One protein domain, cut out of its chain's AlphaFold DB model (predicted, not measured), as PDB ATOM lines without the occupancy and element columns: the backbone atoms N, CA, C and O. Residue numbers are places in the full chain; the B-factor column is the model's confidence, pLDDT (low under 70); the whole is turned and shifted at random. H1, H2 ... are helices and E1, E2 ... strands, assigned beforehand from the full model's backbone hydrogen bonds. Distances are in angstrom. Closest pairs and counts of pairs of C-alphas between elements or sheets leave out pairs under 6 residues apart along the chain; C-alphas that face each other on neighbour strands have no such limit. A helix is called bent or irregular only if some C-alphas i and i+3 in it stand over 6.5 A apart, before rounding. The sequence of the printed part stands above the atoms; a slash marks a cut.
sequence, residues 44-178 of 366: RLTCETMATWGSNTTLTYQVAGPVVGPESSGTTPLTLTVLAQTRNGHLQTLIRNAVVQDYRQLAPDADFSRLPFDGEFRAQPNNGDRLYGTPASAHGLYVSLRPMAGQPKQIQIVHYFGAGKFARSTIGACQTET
ATOM      1  N   ARG A  44     131.459 166.875  73.387       86.12
ATOM      2  CA  ARG A  44     130.843 167.214  74.669       86.12
ATOM      3  C   ARG A  44     131.666 168.260  75.402       86.12
ATOM      4  O   ARG A  44     132.877 168.114  75.517       86.12
ATOM      5  N   LEU A  45     131.012 169.300  75.903       88.75
ATOM      6  CA  LEU A  45     131.609 170.298  76.782       88.75
ATOM      7  C   LEU A  45     131.321 169.926  78.237       88.75
ATOM      8  O   LEU A  45     130.167 169.664  78.578       88.75
ATOM      9  N   THR A  46     132.347 169.984  79.080       90.69
ATOM     10  CA  THR A  46     132.231 169.926  80.540       90.69
ATOM     11  C   THR A  46     133.048 171.067  81.134       90.69
ATOM     12  O   THR A  46     134.252 171.154  80.915       90.69
ATOM     13  N   CYS A  47     132.403 171.954  81.880       92.62
ATOM     14  CA  CYS A  47     133.023 173.073  82.573       92.62
ATOM     15  C   CYS A  47     132.816 172.933  84.076       92.62
ATOM     16  O   CYS A  47     131.694 172.681  84.514       92.62
ATOM     17  N   GLU A  48     133.864 173.159  84.863       93.81
ATOM     18  CA  GLU A  48     133.802 173.078  86.322       93.81
ATOM     19  C   GLU A  48     134.413 174.311  86.978       93.81
ATOM     20  O   GLU A  48     135.460 174.808  86.559       93.81
ATOM     21  N   THR A  49     133.761 174.800  88.034       95.25
ATOM     22  CA  THR A  49     134.288 175.869  88.886       95.25
ATOM     23  C   THR A  49     133.811 175.736  90.328       95.25
ATOM     24  O   THR A  49     132.882 174.980  90.628       95.25
ATOM     25  N   MET A  50     134.449 176.474  91.235       95.50
ATOM     26  CA  MET A  50     134.167 176.449  92.663       95.50
ATOM     27  C   MET A  50     133.941 177.850  93.224       95.50
ATOM     28  O   MET A  50     134.571 178.817  92.805       95.50
ATOM     29  N   ALA A  51     133.064 177.955  94.215       95.69
ATOM     30  CA  ALA A  51     132.891 179.154  95.027       95.69
ATOM     31  C   ALA A  51     132.884 178.778  96.507       95.69
ATOM     32  O   ALA A  51     132.421 177.700  96.875       95.69
ATOM     33  N   THR A  52     133.335 179.680  97.369       93.06
ATOM     34  CA  THR A  52     133.111 179.554  98.809       93.06
ATOM     35  C   THR A  52     131.761 180.164  99.174       93.06
ATOM     36  O   THR A  52     131.359 181.204  98.649       93.06
ATOM     37  N   TRP A  53     131.037 179.501 100.071       90.12
ATOM     38  CA  TRP A  53     129.789 179.996 100.635       90.12
ATOM     39  C   TRP A  53     129.819 179.878 102.159       90.12
ATOM     40  O   TRP A  53     129.921 178.788 102.726       90.12
ATOM     41  N   GLY A  54     129.753 181.027 102.833       86.44
ATOM     42  CA  GLY A  54     130.054 181.105 104.261       86.44
ATOM     43  C   GLY A  54     131.493 180.669 104.569       86.44
ATOM     44  O   GLY A  54     132.369 180.709 103.709       86.44
ATOM     45  N   SER A  55     131.743 180.249 105.810       81.56
ATOM     46  CA  SER A  55     133.084 179.855 106.271       81.56
ATOM     47  C   SER A  55     133.439 178.388 106.015       81.56
ATOM     48  O   SER A  55     134.611 178.032 106.079       81.56
ATOM     49  N   ASN A  56     132.449 177.529 105.750       85.50
ATOM     50  CA  ASN A  56     132.618 176.074 105.859       85.50
ATOM     51  C   ASN A  56     132.050 175.267 104.683       85.50
ATOM     52  O   ASN A  56     132.027 174.036 104.765       85.50
ATOM     53  N   THR A  57     131.573 175.923 103.620       91.56
ATOM     54  CA  THR A  57     130.981 175.240 102.463       91.56
ATOM     55  C   THR A  57     131.665 175.671 101.176       91.56
ATOM     56  O   THR A  57     131.771 176.861 100.880       91.56
ATOM     57  N   THR A  58     132.078 174.687 100.390       94.25
ATOM     58  CA  THR A  58     132.504 174.867  99.006       94.25
ATOM     59  C   THR A  58     131.356 174.457  98.100       94.25
ATOM     60  O   THR A  58     130.797 173.373  98.239       94.25
ATOM     61  N   LEU A  59     130.991 175.328  97.173       96.44
ATOM     62  CA  LEU A  59     130.045 175.035  96.111       96.44
ATOM     63  C   LEU A  59     130.829 174.665  94.863       96.44
ATOM     64  O   LEU A  59     131.713 175.414  94.452       96.44
ATOM     65  N   THR A  60     130.489 173.540  94.253       95.44
ATOM     66  CA  THR A  60     131.054 173.105  92.979       95.44
ATOM     67  C   THR A  60     129.959 173.106  91.933       95.44
ATOM     68  O   THR A  60     128.889 172.528  92.127       95.44
ATOM     69  N   TYR A  61     130.243 173.773  90.823       96.62
ATOM     70  CA  TYR A  61     129.336 173.947  89.703       96.62
ATOM     71  C   TYR A  61     129.895 173.170  88.524       96.62
ATOM     72  O   TYR A  61     131.049 173.387  88.156       96.62
ATOM     73  N   GLN A  62     129.079 172.307  87.929       95.19
ATOM     74  CA  GLN A  62     129.409 171.617  86.691       95.19
ATOM     75  C   GLN A  62     128.375 171.982  85.633       95.19
ATOM     76  O   GLN A  62     127.182 171.744  85.828       95.19
ATOM     77  N   VAL A  63     128.840 172.552  84.525       94.00
ATOM     78  CA  VAL A  63     128.031 172.799  83.330       94.00
ATOM     79  C   VAL A  63     128.460 171.815  82.260       94.00
ATOM     80  O   VAL A  63     129.632 171.791  81.893       94.00
ATOM     81  N   ALA A  64     127.534 171.007  81.758       91.94
ATOM     82  CA  ALA A  64     127.848 170.001  80.757       91.94
ATOM     83  C   ALA A  64     126.749 169.851  79.709       91.94
ATOM     84  O   ALA A  64     125.560 170.006  79.997       91.94
ATOM     85  N   GLY A  65     127.148 169.492  78.493       89.38
ATOM     86  CA  GLY A  65     126.221 169.182  77.413       89.38
ATOM     87  C   GLY A  65     126.916 169.033  76.064       89.38
ATOM     88  O   GLY A  65     128.132 169.225  75.962       89.38
ATOM     89  N   PRO A  66     126.163 168.654  75.024       86.19
ATOM     90  CA  PRO A  66     126.706 168.583  73.683       86.19
ATOM     91  C   PRO A  66     127.022 169.990  73.175       86.19
ATOM     92  O   PRO A  66     126.270 170.933  73.418       86.19
ATOM     93  N   VAL A  67     128.127 170.120  72.451       79.69
ATOM     94  CA  VAL A  67     128.471 171.307  71.675       79.69
ATOM     95  C   VAL A  67     128.694 170.884  70.235       79.69
ATOM     96  O   VAL A  67     129.476 169.978  69.930       79.69
ATOM     97  N   VAL A  68     127.966 171.530  69.337       66.44
ATOM     98  CA  VAL A  68     128.225 171.411  67.908       66.44
ATOM     99  C   VAL A  68     129.417 172.342  67.594       66.44
ATOM    100  O   VAL A  68     129.706 173.255  68.370       66.44
ATOM    101  N   GLY A  69     130.222 172.006  66.579       57.78
ATOM    102  CA  GLY A  69     131.549 172.593  66.326       57.78
ATOM    103  C   GLY A  69     131.603 174.134  66.274       57.78
ATOM    104  O   GLY A  69     130.579 174.806  66.331       57.78
ATOM    105  N   PRO A  70     132.802 174.733  66.136       47.38
ATOM    106  CA  PRO A  70     133.010 176.184  66.267       47.38
ATOM    107  C   PRO A  70     132.164 177.068  65.328       47.38
ATOM    108  O   PRO A  70     132.078 178.267  65.575       47.38
ATOM    109  N   GLU A  71     131.539 176.496  64.295       41.12
ATOM    110  CA  GLU A  71     130.755 177.193  63.266       41.12
ATOM    111  C   GLU A  71     129.233 176.990  63.371       41.12
ATOM    112  O   GLU A  71     128.481 177.551  62.579       41.12
ATOM    113  N   SER A  72     128.739 176.192  64.321       44.41
ATOM    114  CA  SER A  72     127.302 175.913  64.401       44.41
ATOM    115  C   SER A  72     126.572 176.836  65.374       44.41
ATOM    116  O   SER A  72     126.935 176.941  66.544       44.41
ATOM    117  N   SER A  73     125.465 177.400  64.908       44.16
ATOM    118  CA  SER A  73     124.496 178.207  65.657       44.16
ATOM    119  C   SER A  73     123.493 177.384  66.487       44.16
ATOM    120  O   SER A  73     122.509 177.926  66.989       44.16
ATOM    121  N   GLY A  74     123.701 176.068  66.618       48.88
ATOM    122  CA  GLY A  74     122.787 175.175  67.329       48.88
ATOM    123  C   GLY A  74     122.902 175.309  68.848       48.88
ATOM    124  O   GLY A  74     123.935 174.980  69.426       48.88
ATOM    125  N   THR A  75     121.823 175.737  69.503       57.28
ATOM    126  CA  THR A  75     121.665 175.785  70.965       57.28
ATOM    127  C   THR A  75     121.331 174.400  71.518       57.28
ATOM    128  O   THR A  75     120.222 174.128  71.975       57.28
ATOM    129  N   THR A  76     122.288 173.473  71.474       67.88
ATOM    130  CA  THR A  76     122.152 172.242  72.258       67.88
ATOM    131  C   THR A  76     122.084 172.594  73.748       67.88
ATOM    132  O   THR A  76     122.909 173.375  74.228       67.88
ATOM    133  N   PRO A  77     121.104 172.060  74.501       83.31
ATOM    134  CA  PRO A  77     120.895 172.477  75.878       83.31
ATOM    135  C   PRO A  77     122.065 172.020  76.747       83.31
ATOM    136  O   PRO A  77     122.338 170.825  76.885       83.31
ATOM    137  N   LEU A  78     122.749 172.988  77.352       90.50
ATOM    138  CA  LEU A  78     123.667 172.735  78.450       90.50
ATOM    139  C   LEU A  78     122.856 172.513  79.735       90.50
ATOM    140  O   LEU A  78     121.757 173.044  79.919       90.50
ATOM    141  N   THR A  79     123.417 171.731  80.645       94.06
ATOM    142  CA  THR A  79     122.830 171.454  81.957       94.06
ATOM    143  C   THR A  79     123.795 171.848  83.054       94.06
ATOM    144  O   THR A  79     125.007 171.753  82.879       94.06
ATOM    145  N   LEU A  80     123.257 172.289  84.185       95.38
ATOM    146  CA  LEU A  80     123.991 172.680  85.373       95.38
ATOM    147  C   LEU A  80     123.643 171.751  86.534       95.38
ATOM    148  O   LEU A  80     122.474 171.576  86.889       95.38
ATOM    149  N   THR A  81     124.678 171.249  87.191       95.88
ATOM    150  CA  THR A  81     124.577 170.611  88.503       95.88
ATOM    151  C   THR A  81     125.391 171.412  89.509       95.88
ATOM    152  O   THR A  81     126.503 171.855  89.222       95.88
ATOM    153  N   VAL A  82     124.827 171.606  90.701       96.44
ATOM    154  CA  VAL A  82     125.468 172.305  91.817       96.44
ATOM    155  C   VAL A  82     125.524 171.368  93.007       96.44
ATOM    156  O   VAL A  82     124.488 170.916  93.505       96.44
ATOM    157  N   LEU A  83     126.737 171.101  93.477       95.50
ATOM    158  CA  LEU A  83     126.985 170.369  94.710       95.50
ATOM    159  C   LEU A  83     127.515 171.324  95.777       95.50
ATOM    160  O   LEU A  83     128.338 172.190  95.496       95.50
ATOM    161  N   ALA A  84     127.066 171.135  97.010       94.56
ATOM    162  CA  ALA A  84     127.686 171.695  98.194       94.56
ATOM    163  C   ALA A  84     128.531 170.615  98.870       94.56
ATOM    164  O   ALA A  84     128.060 169.500  99.102       94.56
ATOM    165  N   GLN A  85     129.770 170.963  99.199       91.94
ATOM    166  CA  GLN A  85     130.656 170.169 100.029       91.94
ATOM    167  C   GLN A  85     130.975 170.943 101.302       91.94
ATOM    168  O   GLN A  85     131.551 172.030 101.257       91.94
ATOM    169  N   THR A  86     130.618 170.386 102.452       89.62
ATOM    170  CA  THR A  86     131.032 170.946 103.743       89.62
ATOM    171  C   THR A  86     132.488 170.583 104.046       89.62
ATOM    172  O   THR A  86     133.031 169.634 103.484       89.62
ATOM    173  N   ARG A  87     133.133 171.301 104.975       85.81
ATOM    174  CA  ARG A  87     134.551 171.095 105.358       85.81
ATOM    175  C   ARG A  87     134.929 169.644 105.709       85.81
ATOM    176  O   ARG A  87     136.085 169.270 105.582       85.81
ATOM    177  N   ASN A  88     133.970 168.838 106.150       81.94
ATOM    178  CA  ASN A  88     134.127 167.418 106.488       81.94
ATOM    179  C   ASN A  88     134.060 166.456 105.282       81.94
ATOM    180  O   ASN A  88     134.193 165.251 105.466       81.94
ATOM    181  N   GLY A  89     133.802 166.958 104.071       85.81
ATOM    182  CA  GLY A  89     133.656 166.159 102.857       85.81
ATOM    183  C   GLY A  89     132.239 165.667 102.539       85.81
ATOM    184  O   GLY A  89     132.068 165.023 101.501       85.81
ATOM    185  N   HIS A  90     131.232 165.958 103.371       90.19
ATOM    186  CA  HIS A  90     129.834 165.603 103.108       90.19
ATOM    187  C   HIS A  90     129.311 166.350 101.875       90.19
ATOM    188  O   HIS A  90     129.515 167.555 101.737       90.19
ATOM    189  N   LEU A  91     128.650 165.612 100.979       92.56
ATOM    190  CA  LEU A  91     128.215 166.085  99.665       92.56
ATOM    191  C   LEU A  91     126.688 166.161  99.593       92.56
ATOM    192  O   LEU A  91     126.012 165.137  99.704       92.56
ATOM    193  N   GLN A  92     126.166 167.348  99.295       93.00
ATOM    194  CA  GLN A  92     124.745 167.600  99.066       93.00
ATOM    195  C   GLN A  92     124.522 168.140  97.651       93.00
ATOM    196  O   GLN A  92     125.202 169.062  97.213       93.00
ATOM    197  N   THR A  93     123.540 167.599  96.934       94.56
ATOM    198  CA  THR A  93     123.111 168.160  95.645       94.56
ATOM    199  C   THR A  93     122.106 169.279  95.887       94.56
ATOM    200  O   THR A  93     121.067 169.034  96.493       94.56
ATOM    201  N   LEU A  94     122.415 170.493  95.425       94.88
ATOM    202  CA  LEU A  94     121.525 171.655  95.530       94.88
ATOM    203  C   LEU A  94     120.668 171.826  94.274       94.88
ATOM    204  O   LEU A  94     119.472 172.074  94.363       94.88
ATOM    205  N   ILE A  95     121.288 171.674  93.103       95.19
ATOM    206  CA  ILE A  95     120.631 171.726  91.794       95.19
ATOM    207  C   ILE A  95     121.138 170.529  91.001       95.19
ATOM    208  O   ILE A  95     122.340 170.263  91.000       95.19
ATOM    209  N   ARG A  96     120.243 169.800  90.336       94.12
ATOM    210  CA  ARG A  96     120.584 168.593  89.580       94.12
ATOM    211  C   ARG A  96     120.162 168.731  88.127       94.12
ATOM    212  O   ARG A  96     118.967 168.842  87.871       94.12
ATOM    213  N   ASN A  97     121.127 168.647  87.209       91.44
ATOM    214  CA  ASN A  97     120.923 168.607  85.755       91.44
ATOM    215  C   ASN A  97     119.907 169.646  85.252       91.44
ATOM    216  O   ASN A  97     119.105 169.367  84.361       91.44
ATOM    217  N   ALA A  98     119.908 170.839  85.846       94.62
ATOM    218  CA  ALA A  98     118.979 171.887  85.472       94.62
ATOM    219  C   ALA A  98     119.396 172.464  84.125       94.62
ATOM    220  O   ALA A  98     120.558 172.821  83.938       94.62
ATOM    221  N   VAL A  99     118.456 172.577  83.193       93.12
ATOM    222  CA  VAL A  99     118.725 173.231  81.911       93.12
ATOM    223  C   VAL A  99     119.143 174.677  82.176       93.12
ATOM    224  O   VAL A  99     118.525 175.380  82.987       93.12
ATOM    225  N   VAL A 100     120.207 175.105  81.502       92.12
ATOM    226  CA  VAL A 100     120.576 176.517  81.428       92.12
ATOM    227  C   VAL A 100     120.088 177.073  80.097       92.12
ATOM    228  O   VAL A 100     120.135 176.397  79.070       92.12
ATOM    229  N   GLN A 101     119.573 178.289  80.132       88.62
ATOM    230  CA  GLN A 101     119.001 178.973  78.980       88.62
ATOM    231  C   GLN A 101     119.787 180.247  78.734       88.62
ATOM    232  O   GLN A 101     120.339 180.812  79.680       88.62
ATOM    233  N   ASP A 102     119.830 180.689  77.481       87.12
ATOM    234  CA  ASP A 102     120.404 181.986  77.145       87.12
ATOM    235  C   ASP A 102     119.773 183.060  78.041       87.12
ATOM    236  O   ASP A 102     118.549 183.160  78.174       87.12
ATOM    237  N   TYR A 103     120.616 183.838  78.714       85.31
ATOM    238  CA  TYR A 103     120.141 184.794  79.700       85.31
ATOM    239  C   TYR A 103     119.280 185.896  79.070       85.31
ATOM    240  O   TYR A 103     118.344 186.361  79.714       85.31
ATOM    241  N   ARG A 104     119.507 186.256  77.799       82.94
ATOM    242  CA  ARG A 104     118.658 187.213  77.074       82.94
ATOM    243  C   ARG A 104     117.244 186.674  76.862       82.94
ATOM    244  O   ARG A 104     116.309 187.460  76.813       82.94
ATOM    245  N   GLN A 105     117.067 185.355  76.765       82.38
ATOM    246  CA  GLN A 105     115.732 184.749  76.696       82.38
ATOM    247  C   GLN A 105     115.021 184.790  78.052       82.38
ATOM    248  O   GLN A 105     113.811 184.992  78.104       82.38
ATOM    249  N   LEU A 106     115.769 184.626  79.147       80.69
ATOM    250  CA  LEU A 106     115.227 184.693  80.506       80.69
ATOM    251  C   LEU A 106     114.900 186.125  80.945       80.69
ATOM    252  O   LEU A 106     113.930 186.336  81.670       80.69
ATOM    253  N   ALA A 107     115.717 187.097  80.540       81.00
ATOM    254  CA  ALA A 107     115.566 188.495  80.914       81.00
ATOM    255  C   ALA A 107     116.022 189.427  79.770       81.00
ATOM    256  O   ALA A 107     117.150 189.925  79.792       81.00
ATOM    257  N   PRO A 108     115.148 189.686  78.776       80.88
ATOM    258  CA  PRO A 108     115.473 190.512  77.608       80.88
ATOM    259  C   PRO A 108     115.948 191.927  77.957       80.88
ATOM    260  O   PRO A 108     116.833 192.459  77.289       80.88
ATOM    261  N   ASP A 109     115.410 192.490  79.042       81.75
ATOM    262  CA  ASP A 109     115.672 193.865  79.489       81.75
ATOM    263  C   ASP A 109     116.705 193.949  80.628       81.75
ATOM    264  O   ASP A 109     116.863 194.995  81.265       81.75
ATOM    265  N   ALA A 110     117.396 192.849  80.951       78.56
ATOM    266  CA  ALA A 110     118.354 192.844  82.048       78.56
ATOM    267  C   ALA A 110     119.605 193.677  81.743       78.56
ATOM    268  O   ALA A 110     120.263 193.530  80.713       78.56
ATOM    269  N   ASP A 111     120.015 194.479  82.724       81.56
ATOM    270  CA  ASP A 111     121.308 195.156  82.707       81.56
ATOM    271  C   ASP A 111     122.432 194.166  83.058       81.56
ATOM    272  O   ASP A 111     122.744 193.917  84.227       81.56
ATOM    273  N   PHE A 112     123.049 193.601  82.018       77.94
ATOM    274  CA  PHE A 112     124.149 192.636  82.110       77.94
ATOM    275  C   PHE A 112     125.343 193.132  82.943       77.94
ATOM    276  O   PHE A 112     126.051 192.320  83.543       77.94
ATOM    277  N   SER A 113     125.552 194.451  83.022       76.69
ATOM    278  CA  SER A 113     126.678 195.048  83.752       76.69
ATOM    279  C   SER A 113     126.534 194.950  85.275       76.69
ATOM    280  O   SER A 113     127.525 195.061  86.000       76.69
ATOM    281  N   ARG A 114     125.316 194.693  85.772       84.25
ATOM    282  CA  ARG A 114     125.026 194.550  87.209       84.25
ATOM    283  C   ARG A 114     125.355 193.171  87.760       84.25
ATOM    284  O   ARG A 114     125.363 192.995  88.979       84.25
ATOM    285  N   LEU A 115     125.620 192.197  86.892       87.56
ATOM    286  CA  LEU A 115     126.058 190.879  87.324       87.56
ATOM    287  C   LEU A 115     127.530 190.962  87.776       87.56
ATOM    288  O   LEU A 115     128.383 191.391  86.997       87.56
ATOM    289  N   PRO A 116     127.866 190.545  89.009       91.50
ATOM    290  CA  PRO A 116     129.176 190.743  89.629       91.50
ATOM    291  C   PRO A 116     130.245 189.755  89.123       91.50
ATOM    292  O   PRO A 116     131.025 189.216  89.909       91.50
ATOM    293  N   PHE A 117     130.306 189.512  87.815       91.00
ATOM    294  CA  PHE A 117     131.412 188.792  87.182       91.00
ATOM    295  C   PHE A 117     132.714 189.615  87.230       91.00
ATOM    296  O   PHE A 117     132.698 190.842  87.369       91.00
ATOM    297  N   ASP A 118     133.861 188.955  87.098       89.00
ATOM    298  CA  ASP A 118     135.176 189.602  87.067       89.00
ATOM    299  C   ASP A 118     135.681 189.802  85.638       89.00
ATOM    300  O   ASP A 118     135.440 188.971  84.767       89.00
ATOM    301  N   GLY A 119     136.415 190.898  85.415       87.38
ATOM    302  CA  GLY A 119     137.167 191.149  84.182       87.38
ATOM    303  C   GLY A 119     136.408 190.802  82.899       87.38
ATOM    304  O   GLY A 119     135.317 191.315  82.650       87.38
ATOM    305  N   GLU A 120     136.991 189.903  82.106       85.25
ATOM    306  CA  GLU A 120     136.464 189.455  80.812       85.25
ATOM    307  C   GLU A 120     135.136 188.688  80.892       85.25
ATOM    308  O   GLU A 120     134.440 188.574  79.885       85.25
ATOM    309  N   PHE A 121     134.745 188.181  82.067       88.12
ATOM    310  CA  PHE A 121     133.475 187.476  82.246       88.12
ATOM    311  C   PHE A 121     132.289 188.432  82.326       88.12
ATOM    312  O   PHE A 121     131.163 187.985  82.076       88.12
ATOM    313  N   ARG A 122     132.523 189.728  82.598       84.56
ATOM    314  CA  ARG A 122     131.480 190.762  82.566       84.56
ATOM    315  C   ARG A 122     130.888 190.848  81.167       84.56
ATOM    316  O   ARG A 122     131.565 191.158  80.186       84.56
ATOM    317  N   ALA A 123     129.604 190.533  81.073       70.31
ATOM    318  CA  ALA A 123     128.859 190.731  79.847       70.31
ATOM    319  C   ALA A 123     128.638 192.237  79.621       70.31
ATOM    320  O   ALA A 123     128.406 193.001  80.557       70.31
ATOM    321  N   GLN A 124     128.750 192.652  78.365       69.00
ATOM    322  CA  GLN A 124     128.416 193.989  77.892       69.00
ATOM    323  C   GLN A 124     127.080 193.906  77.151       69.00
ATOM    324  O   GLN A 124     126.733 192.832  76.641       69.00
ATOM    325  N   PRO A 125     126.333 195.016  77.042       59.59
ATOM    326  CA  PRO A 125     125.152 195.063  76.193       59.59
ATOM    327  C   PRO A 125     125.499 194.521  74.797       59.59
ATOM    328  O   PRO A 125     126.413 195.020  74.145       59.59
ATOM    329  N   ASN A 126     124.791 193.473  74.370       59.25
ATOM    330  CA  ASN A 126     124.905 192.807  73.063       59.25
ATOM    331  C   ASN A 126     126.031 191.774  72.850       59.25
ATOM    332  O   ASN A 126     126.050 191.165  71.787       59.25
ATOM    333  N   ASN A 127     126.882 191.458  73.836       65.81
ATOM    334  CA  ASN A 127     127.905 190.397  73.693       65.81
ATOM    335  C   ASN A 127     127.458 189.001  74.199       65.81
ATOM    336  O   ASN A 127     128.274 188.139  74.499       65.81
ATOM    337  N   GLY A 128     126.151 188.794  74.352       61.84
ATOM    338  CA  GLY A 128     125.558 187.831  75.288       61.84
ATOM    339  C   GLY A 128     125.418 186.363  74.873       61.84
ATOM    340  O   GLY A 128     124.776 185.642  75.623       61.84
ATOM    341  N   ASP A 129     126.006 185.881  73.778       63.75
ATOM    342  CA  ASP A 129     125.685 184.538  73.241       63.75
ATOM    343  C   ASP A 129     126.116 183.362  74.146       63.75
ATOM    344  O   ASP A 129     125.833 182.198  73.865       63.75
ATOM    345  N   ARG A 130     126.854 183.637  75.231       81.94
ATOM    346  CA  ARG A 130     127.356 182.624  76.179       81.94
ATOM    347  C   ARG A 130     127.187 182.985  77.643       81.94
ATOM    348  O   ARG A 130     127.936 182.509  78.504       81.94
ATOM    349  N   LEU A 131     126.204 183.830  77.912       88.06
ATOM    350  CA  LEU A 131     125.712 184.051  79.255       88.06
ATOM    351  C   LEU A 131     124.402 183.291  79.415       88.06
ATOM    352  O   LEU A 131     123.452 183.514  78.672       88.06
ATOM    353  N   TYR A 132     124.355 182.417  80.407       90.81
ATOM    354  CA  TYR A 132     123.198 181.580  80.671       90.81
ATOM    355  C   TYR A 132     122.650 181.844  82.066       90.81
ATOM    356  O   TYR A 132     123.391 182.213  82.977       90.81
ATOM    357  N   GLY A 133     121.358 181.610  82.243       91.62
ATOM    358  CA  GLY A 133     120.722 181.512  83.549       91.62
ATOM    359  C   GLY A 133     120.025 180.169  83.710       91.62
ATOM    360  O   GLY A 133     119.819 179.441  82.738       91.62
ATOM    361  N   THR A 134     119.636 179.831  84.935       92.88
ATOM    362  CA  THR A 134     118.745 178.691  85.172       92.88
ATOM    363  C   THR A 134     117.549 179.097  86.030       92.88
ATOM    364  O   THR A 134     117.741 179.703  87.089       92.88
ATOM    365  N   PRO A 135     116.314 178.739  85.629       91.06
ATOM    366  CA  PRO A 135     115.126 178.980  86.447       91.06
ATOM    367  C   PRO A 135     115.076 178.074  87.688       91.06
ATOM    368  O   PRO A 135     114.259 178.290  88.575       91.06
ATOM    369  N   ALA A 136     115.951 177.064  87.778       92.94
ATOM    370  CA  ALA A 136     116.029 176.180  88.938       92.94
ATOM    371  C   ALA A 136     116.596 176.866  90.196       92.94
ATOM    372  O   ALA A 136     116.482 176.316  91.290       92.94
ATOM    373  N   SER A 137     117.214 178.049  90.068       92.50
ATOM    374  CA  SER A 137     117.652 178.846  91.217       92.50
ATOM    375  C   SER A 137     116.598 179.893  91.576       92.50
ATOM    376  O   SER A 137     116.290 180.768  90.772       92.50
ATOM    377  N   ALA A 138     116.100 179.846  92.813       89.75
ATOM    378  CA  ALA A 138     115.059 180.756  93.301       89.75
ATOM    379  C   ALA A 138     115.482 182.237  93.327       89.75
ATOM    380  O   ALA A 138     114.639 183.123  93.217       89.75
ATOM    381  N   HIS A 139     116.779 182.512  93.495       91.12
ATOM    382  CA  HIS A 139     117.311 183.876  93.608       91.12
ATOM    383  C   HIS A 139     118.187 184.285  92.419       91.12
ATOM    384  O   HIS A 139     118.627 185.431  92.354       91.12
ATOM    385  N   GLY A 140     118.407 183.370  91.473       92.81
ATOM    386  CA  GLY A 140     119.205 183.591  90.276       92.81
ATOM    387  C   GLY A 140     120.576 182.924  90.350       92.81
ATOM    388  O   GLY A 140     121.330 183.065  91.314       92.81
ATOM    389  N   LEU A 141     120.919 182.216  89.281       95.56
ATOM    390  CA  LEU A 141     122.237 181.638  89.062       95.56
ATOM    391  C   LEU A 141     122.598 181.836  87.599       95.56
ATOM    392  O   LEU A 141     121.853 181.416  86.712       95.56
ATOM    393  N   TYR A 142     123.743 182.470  87.379       94.19
ATOM    394  CA  TYR A 142     124.215 182.898  86.074       94.19
ATOM    395  C   TYR A 142     125.569 182.278  85.746       94.19
ATOM    396  O   TYR A 142     126.460 182.212  86.596       94.19
ATOM    397  N   VAL A 143     125.715 181.850  84.498       94.25
ATOM    398  CA  VAL A 143     126.869 181.135  83.959       94.25
ATOM    399  C   VAL A 143     127.463 181.937  82.812       94.25
ATOM    400  O   VAL A 143     126.803 182.117  81.795       94.25
ATOM    401  N   SER A 144     128.713 182.369  82.935       92.81
ATOM    402  CA  SER A 144     129.452 183.030  81.855       92.81
ATOM    403  C   SER A 144     130.526 182.079  81.327       92.81
ATOM    404  O   SER A 144     131.419 181.683  82.080       92.81
ATOM    405  N   LEU A 145     130.427 181.682  80.054       91.50
ATOM    406  CA  LEU A 145     131.403 180.817  79.378       91.50
ATOM    407  C   LEU A 145     132.290 181.636  78.432       91.50
ATOM    408  O   LEU A 145     131.792 182.431  77.634       91.50
ATOM    409  N   ARG A 146     133.611 181.423  78.489       88.50
ATOM    410  CA  ARG A 146     134.608 182.170  77.702       88.50
ATOM    411  C   ARG A 146     135.605 181.239  76.998       88.50
ATOM    412  O   ARG A 146     135.899 180.178  77.546       88.50
ATOM    413  N   PRO A 147     136.142 181.602  75.816       84.56
ATOM    414  CA  PRO A 147     135.777 182.770  75.004       84.56
ATOM    415  C   PRO A 147     134.367 182.651  74.391       84.56
ATOM    416  O   PRO A 147     133.762 181.577  74.383       84.56
ATOM    417  N   MET A 148     133.830 183.773  73.894       75.06
ATOM    418  CA  MET A 148     132.492 183.824  73.274       75.06
ATOM    419  C   MET A 148     132.466 183.172  71.887       75.06
ATOM    420  O   MET A 148     131.509 182.483  71.556       75.06
ATOM    421  N   ALA A 149     133.540 183.337  71.111       75.50
ATOM    422  CA  ALA A 149     133.736 182.674  69.824       75.50
ATOM    423  C   ALA A 149     134.581 181.398  69.989       75.50
ATOM    424  O   ALA A 149     135.472 181.345  70.836       75.50
ATOM    425  N   GLY A 150     134.324 180.366  69.180       77.50
ATOM    426  CA  GLY A 150     135.046 179.085  69.251       77.50
ATOM    427  C   GLY A 150     134.579 178.195  70.406       77.50
ATOM    428  O   GLY A 150     133.449 178.314  70.850       77.50
ATOM    429  N   GLN A 151     135.397 177.276  70.917       81.44
ATOM    430  CA  GLN A 151     135.004 176.431  72.059       81.44
ATOM    431  C   GLN A 151     135.291 177.130  73.395       81.44
ATOM    432  O   GLN A 151     136.414 177.615  73.565       81.44
ATOM    433  N   PRO A 152     134.356 177.137  74.366       88.62
ATOM    434  CA  PRO A 152     134.650 177.631  75.703       88.62
ATOM    435  C   PRO A 152     135.812 176.870  76.342       88.62
ATOM    436  O   PRO A 152     135.904 175.645  76.243       88.62
ATOM    437  N   LYS A 153     136.691 177.610  77.009       90.56
ATOM    438  CA  LYS A 153     137.837 177.108  77.775       90.56
ATOM    439  C   LYS A 153     137.746 177.469  79.253       90.56
ATOM    440  O   LYS A 153     138.400 176.818  80.061       90.56
ATOM    441  N   GLN A 154     136.928 178.454  79.614       93.62
ATOM    442  CA  GLN A 154     136.772 178.909  80.986       93.62
ATOM    443  C   GLN A 154     135.316 179.225  81.323       93.62
ATOM    444  O   GLN A 154     134.490 179.501  80.449       93.62
ATOM    445  N   ILE A 155     135.023 179.203  82.619       94.75
ATOM    446  CA  ILE A 155     133.695 179.438  83.186       94.75
ATOM    447  C   ILE A 155     133.806 180.313  84.437       94.75
ATOM    448  O   ILE A 155     134.713 180.134  85.249       94.75
ATOM    449  N   GLN A 156     132.852 181.219  84.633       95.88
ATOM    450  CA  GLN A 156     132.600 181.848  85.929       95.88
ATOM    451  C   GLN A 156     131.102 181.794  86.240       95.88
ATOM    452  O   GLN A 156     130.263 181.919  85.345       95.88
ATOM    453  N   ILE A 157     130.771 181.599  87.513       96.69
ATOM    454  CA  ILE A 157     129.411 181.542  88.036       96.69
ATOM    455  C   ILE A 157     129.187 182.700  89.003       96.69
ATOM    456  O   ILE A 157     130.026 182.987  89.860       96.69
ATOM    457  N   VAL A 158     128.002 183.296  88.919       95.31
ATOM    458  CA  VAL A 158     127.418 184.083  90.006       95.31
ATOM    459  C   VAL A 158     126.147 183.381  90.464       95.31
ATOM    460  O   VAL A 158     125.240 183.164  89.667       95.31
ATOM    461  N   HIS A 159     126.064 183.047  91.749       96.06
ATOM    462  CA  HIS A 159     124.906 182.387  92.346       96.06
ATOM    463  C   HIS A 159     124.376 183.217  93.512       96.06
ATOM    464  O   HIS A 159     125.061 183.395  94.516       96.06
ATOM    465  N   TYR A 160     123.160 183.731  93.377       94.62
ATOM    466  CA  TYR A 160     122.477 184.478  94.422       94.62
ATOM    467  C   TYR A 160     121.719 183.533  95.358       94.62
ATOM    468  O   TYR A 160     121.124 182.548  94.934       94.62
ATOM    469  N   PHE A 161     121.710 183.881  96.642       92.62
ATOM    470  CA  PHE A 161     120.985 183.191  97.716       92.62
ATOM    471  C   PHE A 161     119.974 184.108  98.414       92.62
ATOM    472  O   PHE A 161     119.364 183.727  99.409       92.62
ATOM    473  N   GLY A 162     119.839 185.344  97.937       91.94
ATOM    474  CA  GLY A 162     118.954 186.364  98.483       91.94
ATOM    475  C   GLY A 162     119.489 187.770  98.216       91.94
ATOM    476  O   GLY A 162     120.538 187.951  97.592       91.94
ATOM    477  N   ALA A 163     118.777 188.780  98.714       88.62
ATOM    478  CA  ALA A 163     119.163 190.179  98.546       88.62
ATOM    479  C   ALA A 163     120.575 190.445  99.103       88.62
ATOM    480  O   ALA A 163     120.853 190.172 100.273       88.62
ATOM    481  N   GLY A 164     121.477 190.938  98.246       84.81
ATOM    482  CA  GLY A 164     122.874 191.238  98.592       84.81
ATOM    483  C   GLY A 164     123.743 190.018  98.933       84.81
ATOM    484  O   GLY A 164     124.907 190.178  99.287       84.81
ATOM    485  N   LYS A 165     123.200 188.802  98.826       92.94
ATOM    486  CA  LYS A 165     123.859 187.555  99.211       92.94
ATOM    487  C   LYS A 165     124.125 186.721  97.971       92.94
ATOM    488  O   LYS A 165     123.202 186.138  97.410       92.94
ATOM    489  N   PHE A 166     125.382 186.646  97.557       93.88
ATOM    490  CA  PHE A 166     125.786 185.837  96.415       93.88
ATOM    491  C   PHE A 166     127.141 185.178  96.653       93.88
ATOM    492  O   PHE A 166     127.979 185.699  97.386       93.88
ATOM    493  N   ALA A 167     127.346 184.037  96.008       94.88
ATOM    494  CA  ALA A 167     128.657 183.454  95.802       94.88
ATOM    495  C   ALA A 167     129.104 183.767  94.374       94.88
ATOM    496  O   ALA A 167     128.348 183.596  93.415       94.88
ATOM    497  N   ARG A 168     130.352 184.202  94.239       95.69
ATOM    498  CA  ARG A 168     131.038 184.302  92.953       95.69
ATOM    499  C   ARG A 168     132.071 183.196  92.907       95.69
ATOM    500  O   ARG A 168     132.833 183.040  93.861       95.69
ATOM    501  N   SER A 169     132.082 182.422  91.835       96.88
ATOM    502  CA  SER A 169     133.101 181.397  91.678       96.88
ATOM    503  C   SER A 169     134.452 182.007  91.322       96.88
ATOM    504  O   SER A 169     134.543 183.104  90.760       96.88
ATOM    505  N   THR A 170     135.505 181.235  91.566       95.44
ATOM    506  CA  THR A 170     136.774 181.424  90.870       95.44
ATOM    507  C   THR A 170     136.585 181.213  89.362       95.44
ATOM    508  O   THR A 170     135.527 180.772  88.892       95.44
ATOM    509  N   ILE A 171     137.607 181.544  88.577       95.75
ATOM    510  CA  ILE A 171     137.634 181.167  87.164       95.75
ATOM    511  C   ILE A 171     137.883 179.660  87.096       95.75
ATOM    512  O   ILE A 171     138.882 179.161  87.612       95.75
ATOM    513  N   GLY A 172     136.942 178.947  86.492       94.12
ATOM    514  CA  GLY A 172     137.027 177.516  86.249       94.12
ATOM    515  C   GLY A 172     137.481 177.186  84.837       94.12
ATOM    516  O   GLY A 172     137.630 178.069  83.989       94.12
ATOM    517  N   ALA A 173     137.659 175.896  84.581       92.75
ATOM    518  CA  ALA A 173     138.127 175.374  83.304       92.75
ATOM    519  C   ALA A 173     137.017 174.608  82.581       92.75
ATOM    520  O   ALA A 173     136.165 173.979  83.208       92.75
ATOM    521  N   CYS A 174     137.066 174.638  81.253       90.38
ATOM    522  CA  CYS A 174     136.225 173.845  80.373       90.38
ATOM    523  C   CYS A 174     137.068 172.865  79.565       90.38
ATOM    524  O   CYS A 174     138.105 173.220  79.002       90.38
ATOM    525  N   GLN A 175     136.579 171.638  79.474       86.75
ATOM    526  CA  GLN A 175     137.164 170.553  78.711       86.75
ATOM    527  C   GLN A 175     136.174 170.093  77.650       86.75
ATOM    528  O   GLN A 175     134.958 170.127  77.843       86.75
ATOM    529  N   THR A 176     136.715 169.685  76.509       82.69
ATOM    530  CA  THR A 176     135.940 169.181  75.380       82.69
ATOM    531  C   THR A 176     136.333 167.741  75.124       82.69
ATOM    532  O   THR A 176     137.467 167.474  74.726       82.69
ATOM    533  N   GLU A 177     135.401 166.827  75.352       81.94
ATOM    534  CA  GLU A 177     135.564 165.413  75.049       81.94
ATOM    535  C   GLU A 177     135.162 165.191  73.589       81.94
ATOM    536  O   GLU A 177     134.041 165.482  73.164       81.94
ATOM    537  N   THR A 178     136.125 164.725  72.799       82.12
ATOM    538  CA  THR A 178     135.942 164.447  71.375       82.12
ATOM    539  C   THR A 178     135.477 163.002  71.161       82.12
ATOM    540  O   THR A 178     135.765 162.131  71.987       82.12
TER     541      THR A 178
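Overview. This is residues 44 to 178 of the 366 residues of the protein "GUN4 domain-containing protein" of Limnothrix sp. CACIAM 69d (UniProt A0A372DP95). Two walls of antiparallel strands, E1 to E4 and E5 to E8, stand partly face to face with their strands crossed, joined along one side by E9, which pairs with E1 and E7. On the other side residues 101 to 102, just after E4, pair with E5, which nearly closes the twisted sheet into a flattened, irregular barrel. The long unnamed stretch of residues 107 to 130 runs from the short helix H1, which lies beside E5, to the start of E5, its C-alphas 10 to 20 A from the mean of all C-alphas. The printed part has 135 residues with nine named strands and one named helix, in the order E1 E2 E3 E4 H1 E5 E6 E7 E8 E9; the class is mostly strand. The whole is compact, with a radius of gyration of the C-alphas of 14.3 A, and spans 44 by 36 by 25 A.

Arrangement. E1, residues 44 to 53, and E2, residues 57 to 67, form an antiparallel hairpin at 164 degrees, with N 47 and O 63 2.8 A apart. E3, residues 79 to 86, lies on the other side of E2 from E1; N 60 and O 83 are 2.8 A apart. E4, residues 91 to 99, is an edge strand antiparallel to E3, with N 84 and O 92 2.8 A apart; E1 to E4 are a meander, each strand the antiparallel neighbour of the one before. H1, residues 103 to 106, stands at the sheet's level, its height over the sheet 3.2 A; it is too short for an O i to N i+4 pair, and its one O i to N i+3 pair is within hydrogen-bond range. E5, residues 131 to 133, is closest to H1 at the C-alphas of Tyr 103 and Tyr 132, 4.5 A. E5, E6 at residues 141 to 146, E7 at 154 to 162 and E8 at 165 to 168 are a second meander, with N 132 and O 143 2.8 A, N 142 and O 158 2.8 A, and N 159 and O 167 2.9 A apart. E9, residues 172 to 177, is antiparallel to E7, with N 172 and O 155 2.8 A apart, and to E1, with N 175 and O 46 2.8 A apart. The closest C-alphas of E1 and E7 are those of Cys 47 and Ile 155, 6.4 A.

Along the chain. E1 begins at C-alpha 44, (130.843, 167.214, 74.669), and is 29.0 A long. E2 measures 31.1 A, E3 23.3 A, E4 21.4 A and E7 26.1 A. E9 ends at C-alpha 177, (135.564, 165.413, 75.049).

Size, cuts and confidence. The C-alphas of Glu 71 and Asn 88 are the two farthest apart, 44.4 A. The printed part has no cut; the links E2 to E3 and H1 to E5 are long. The mean pLDDT of the printed part is 85.9, with residues 68 to 76 and 124 to 129 under 70.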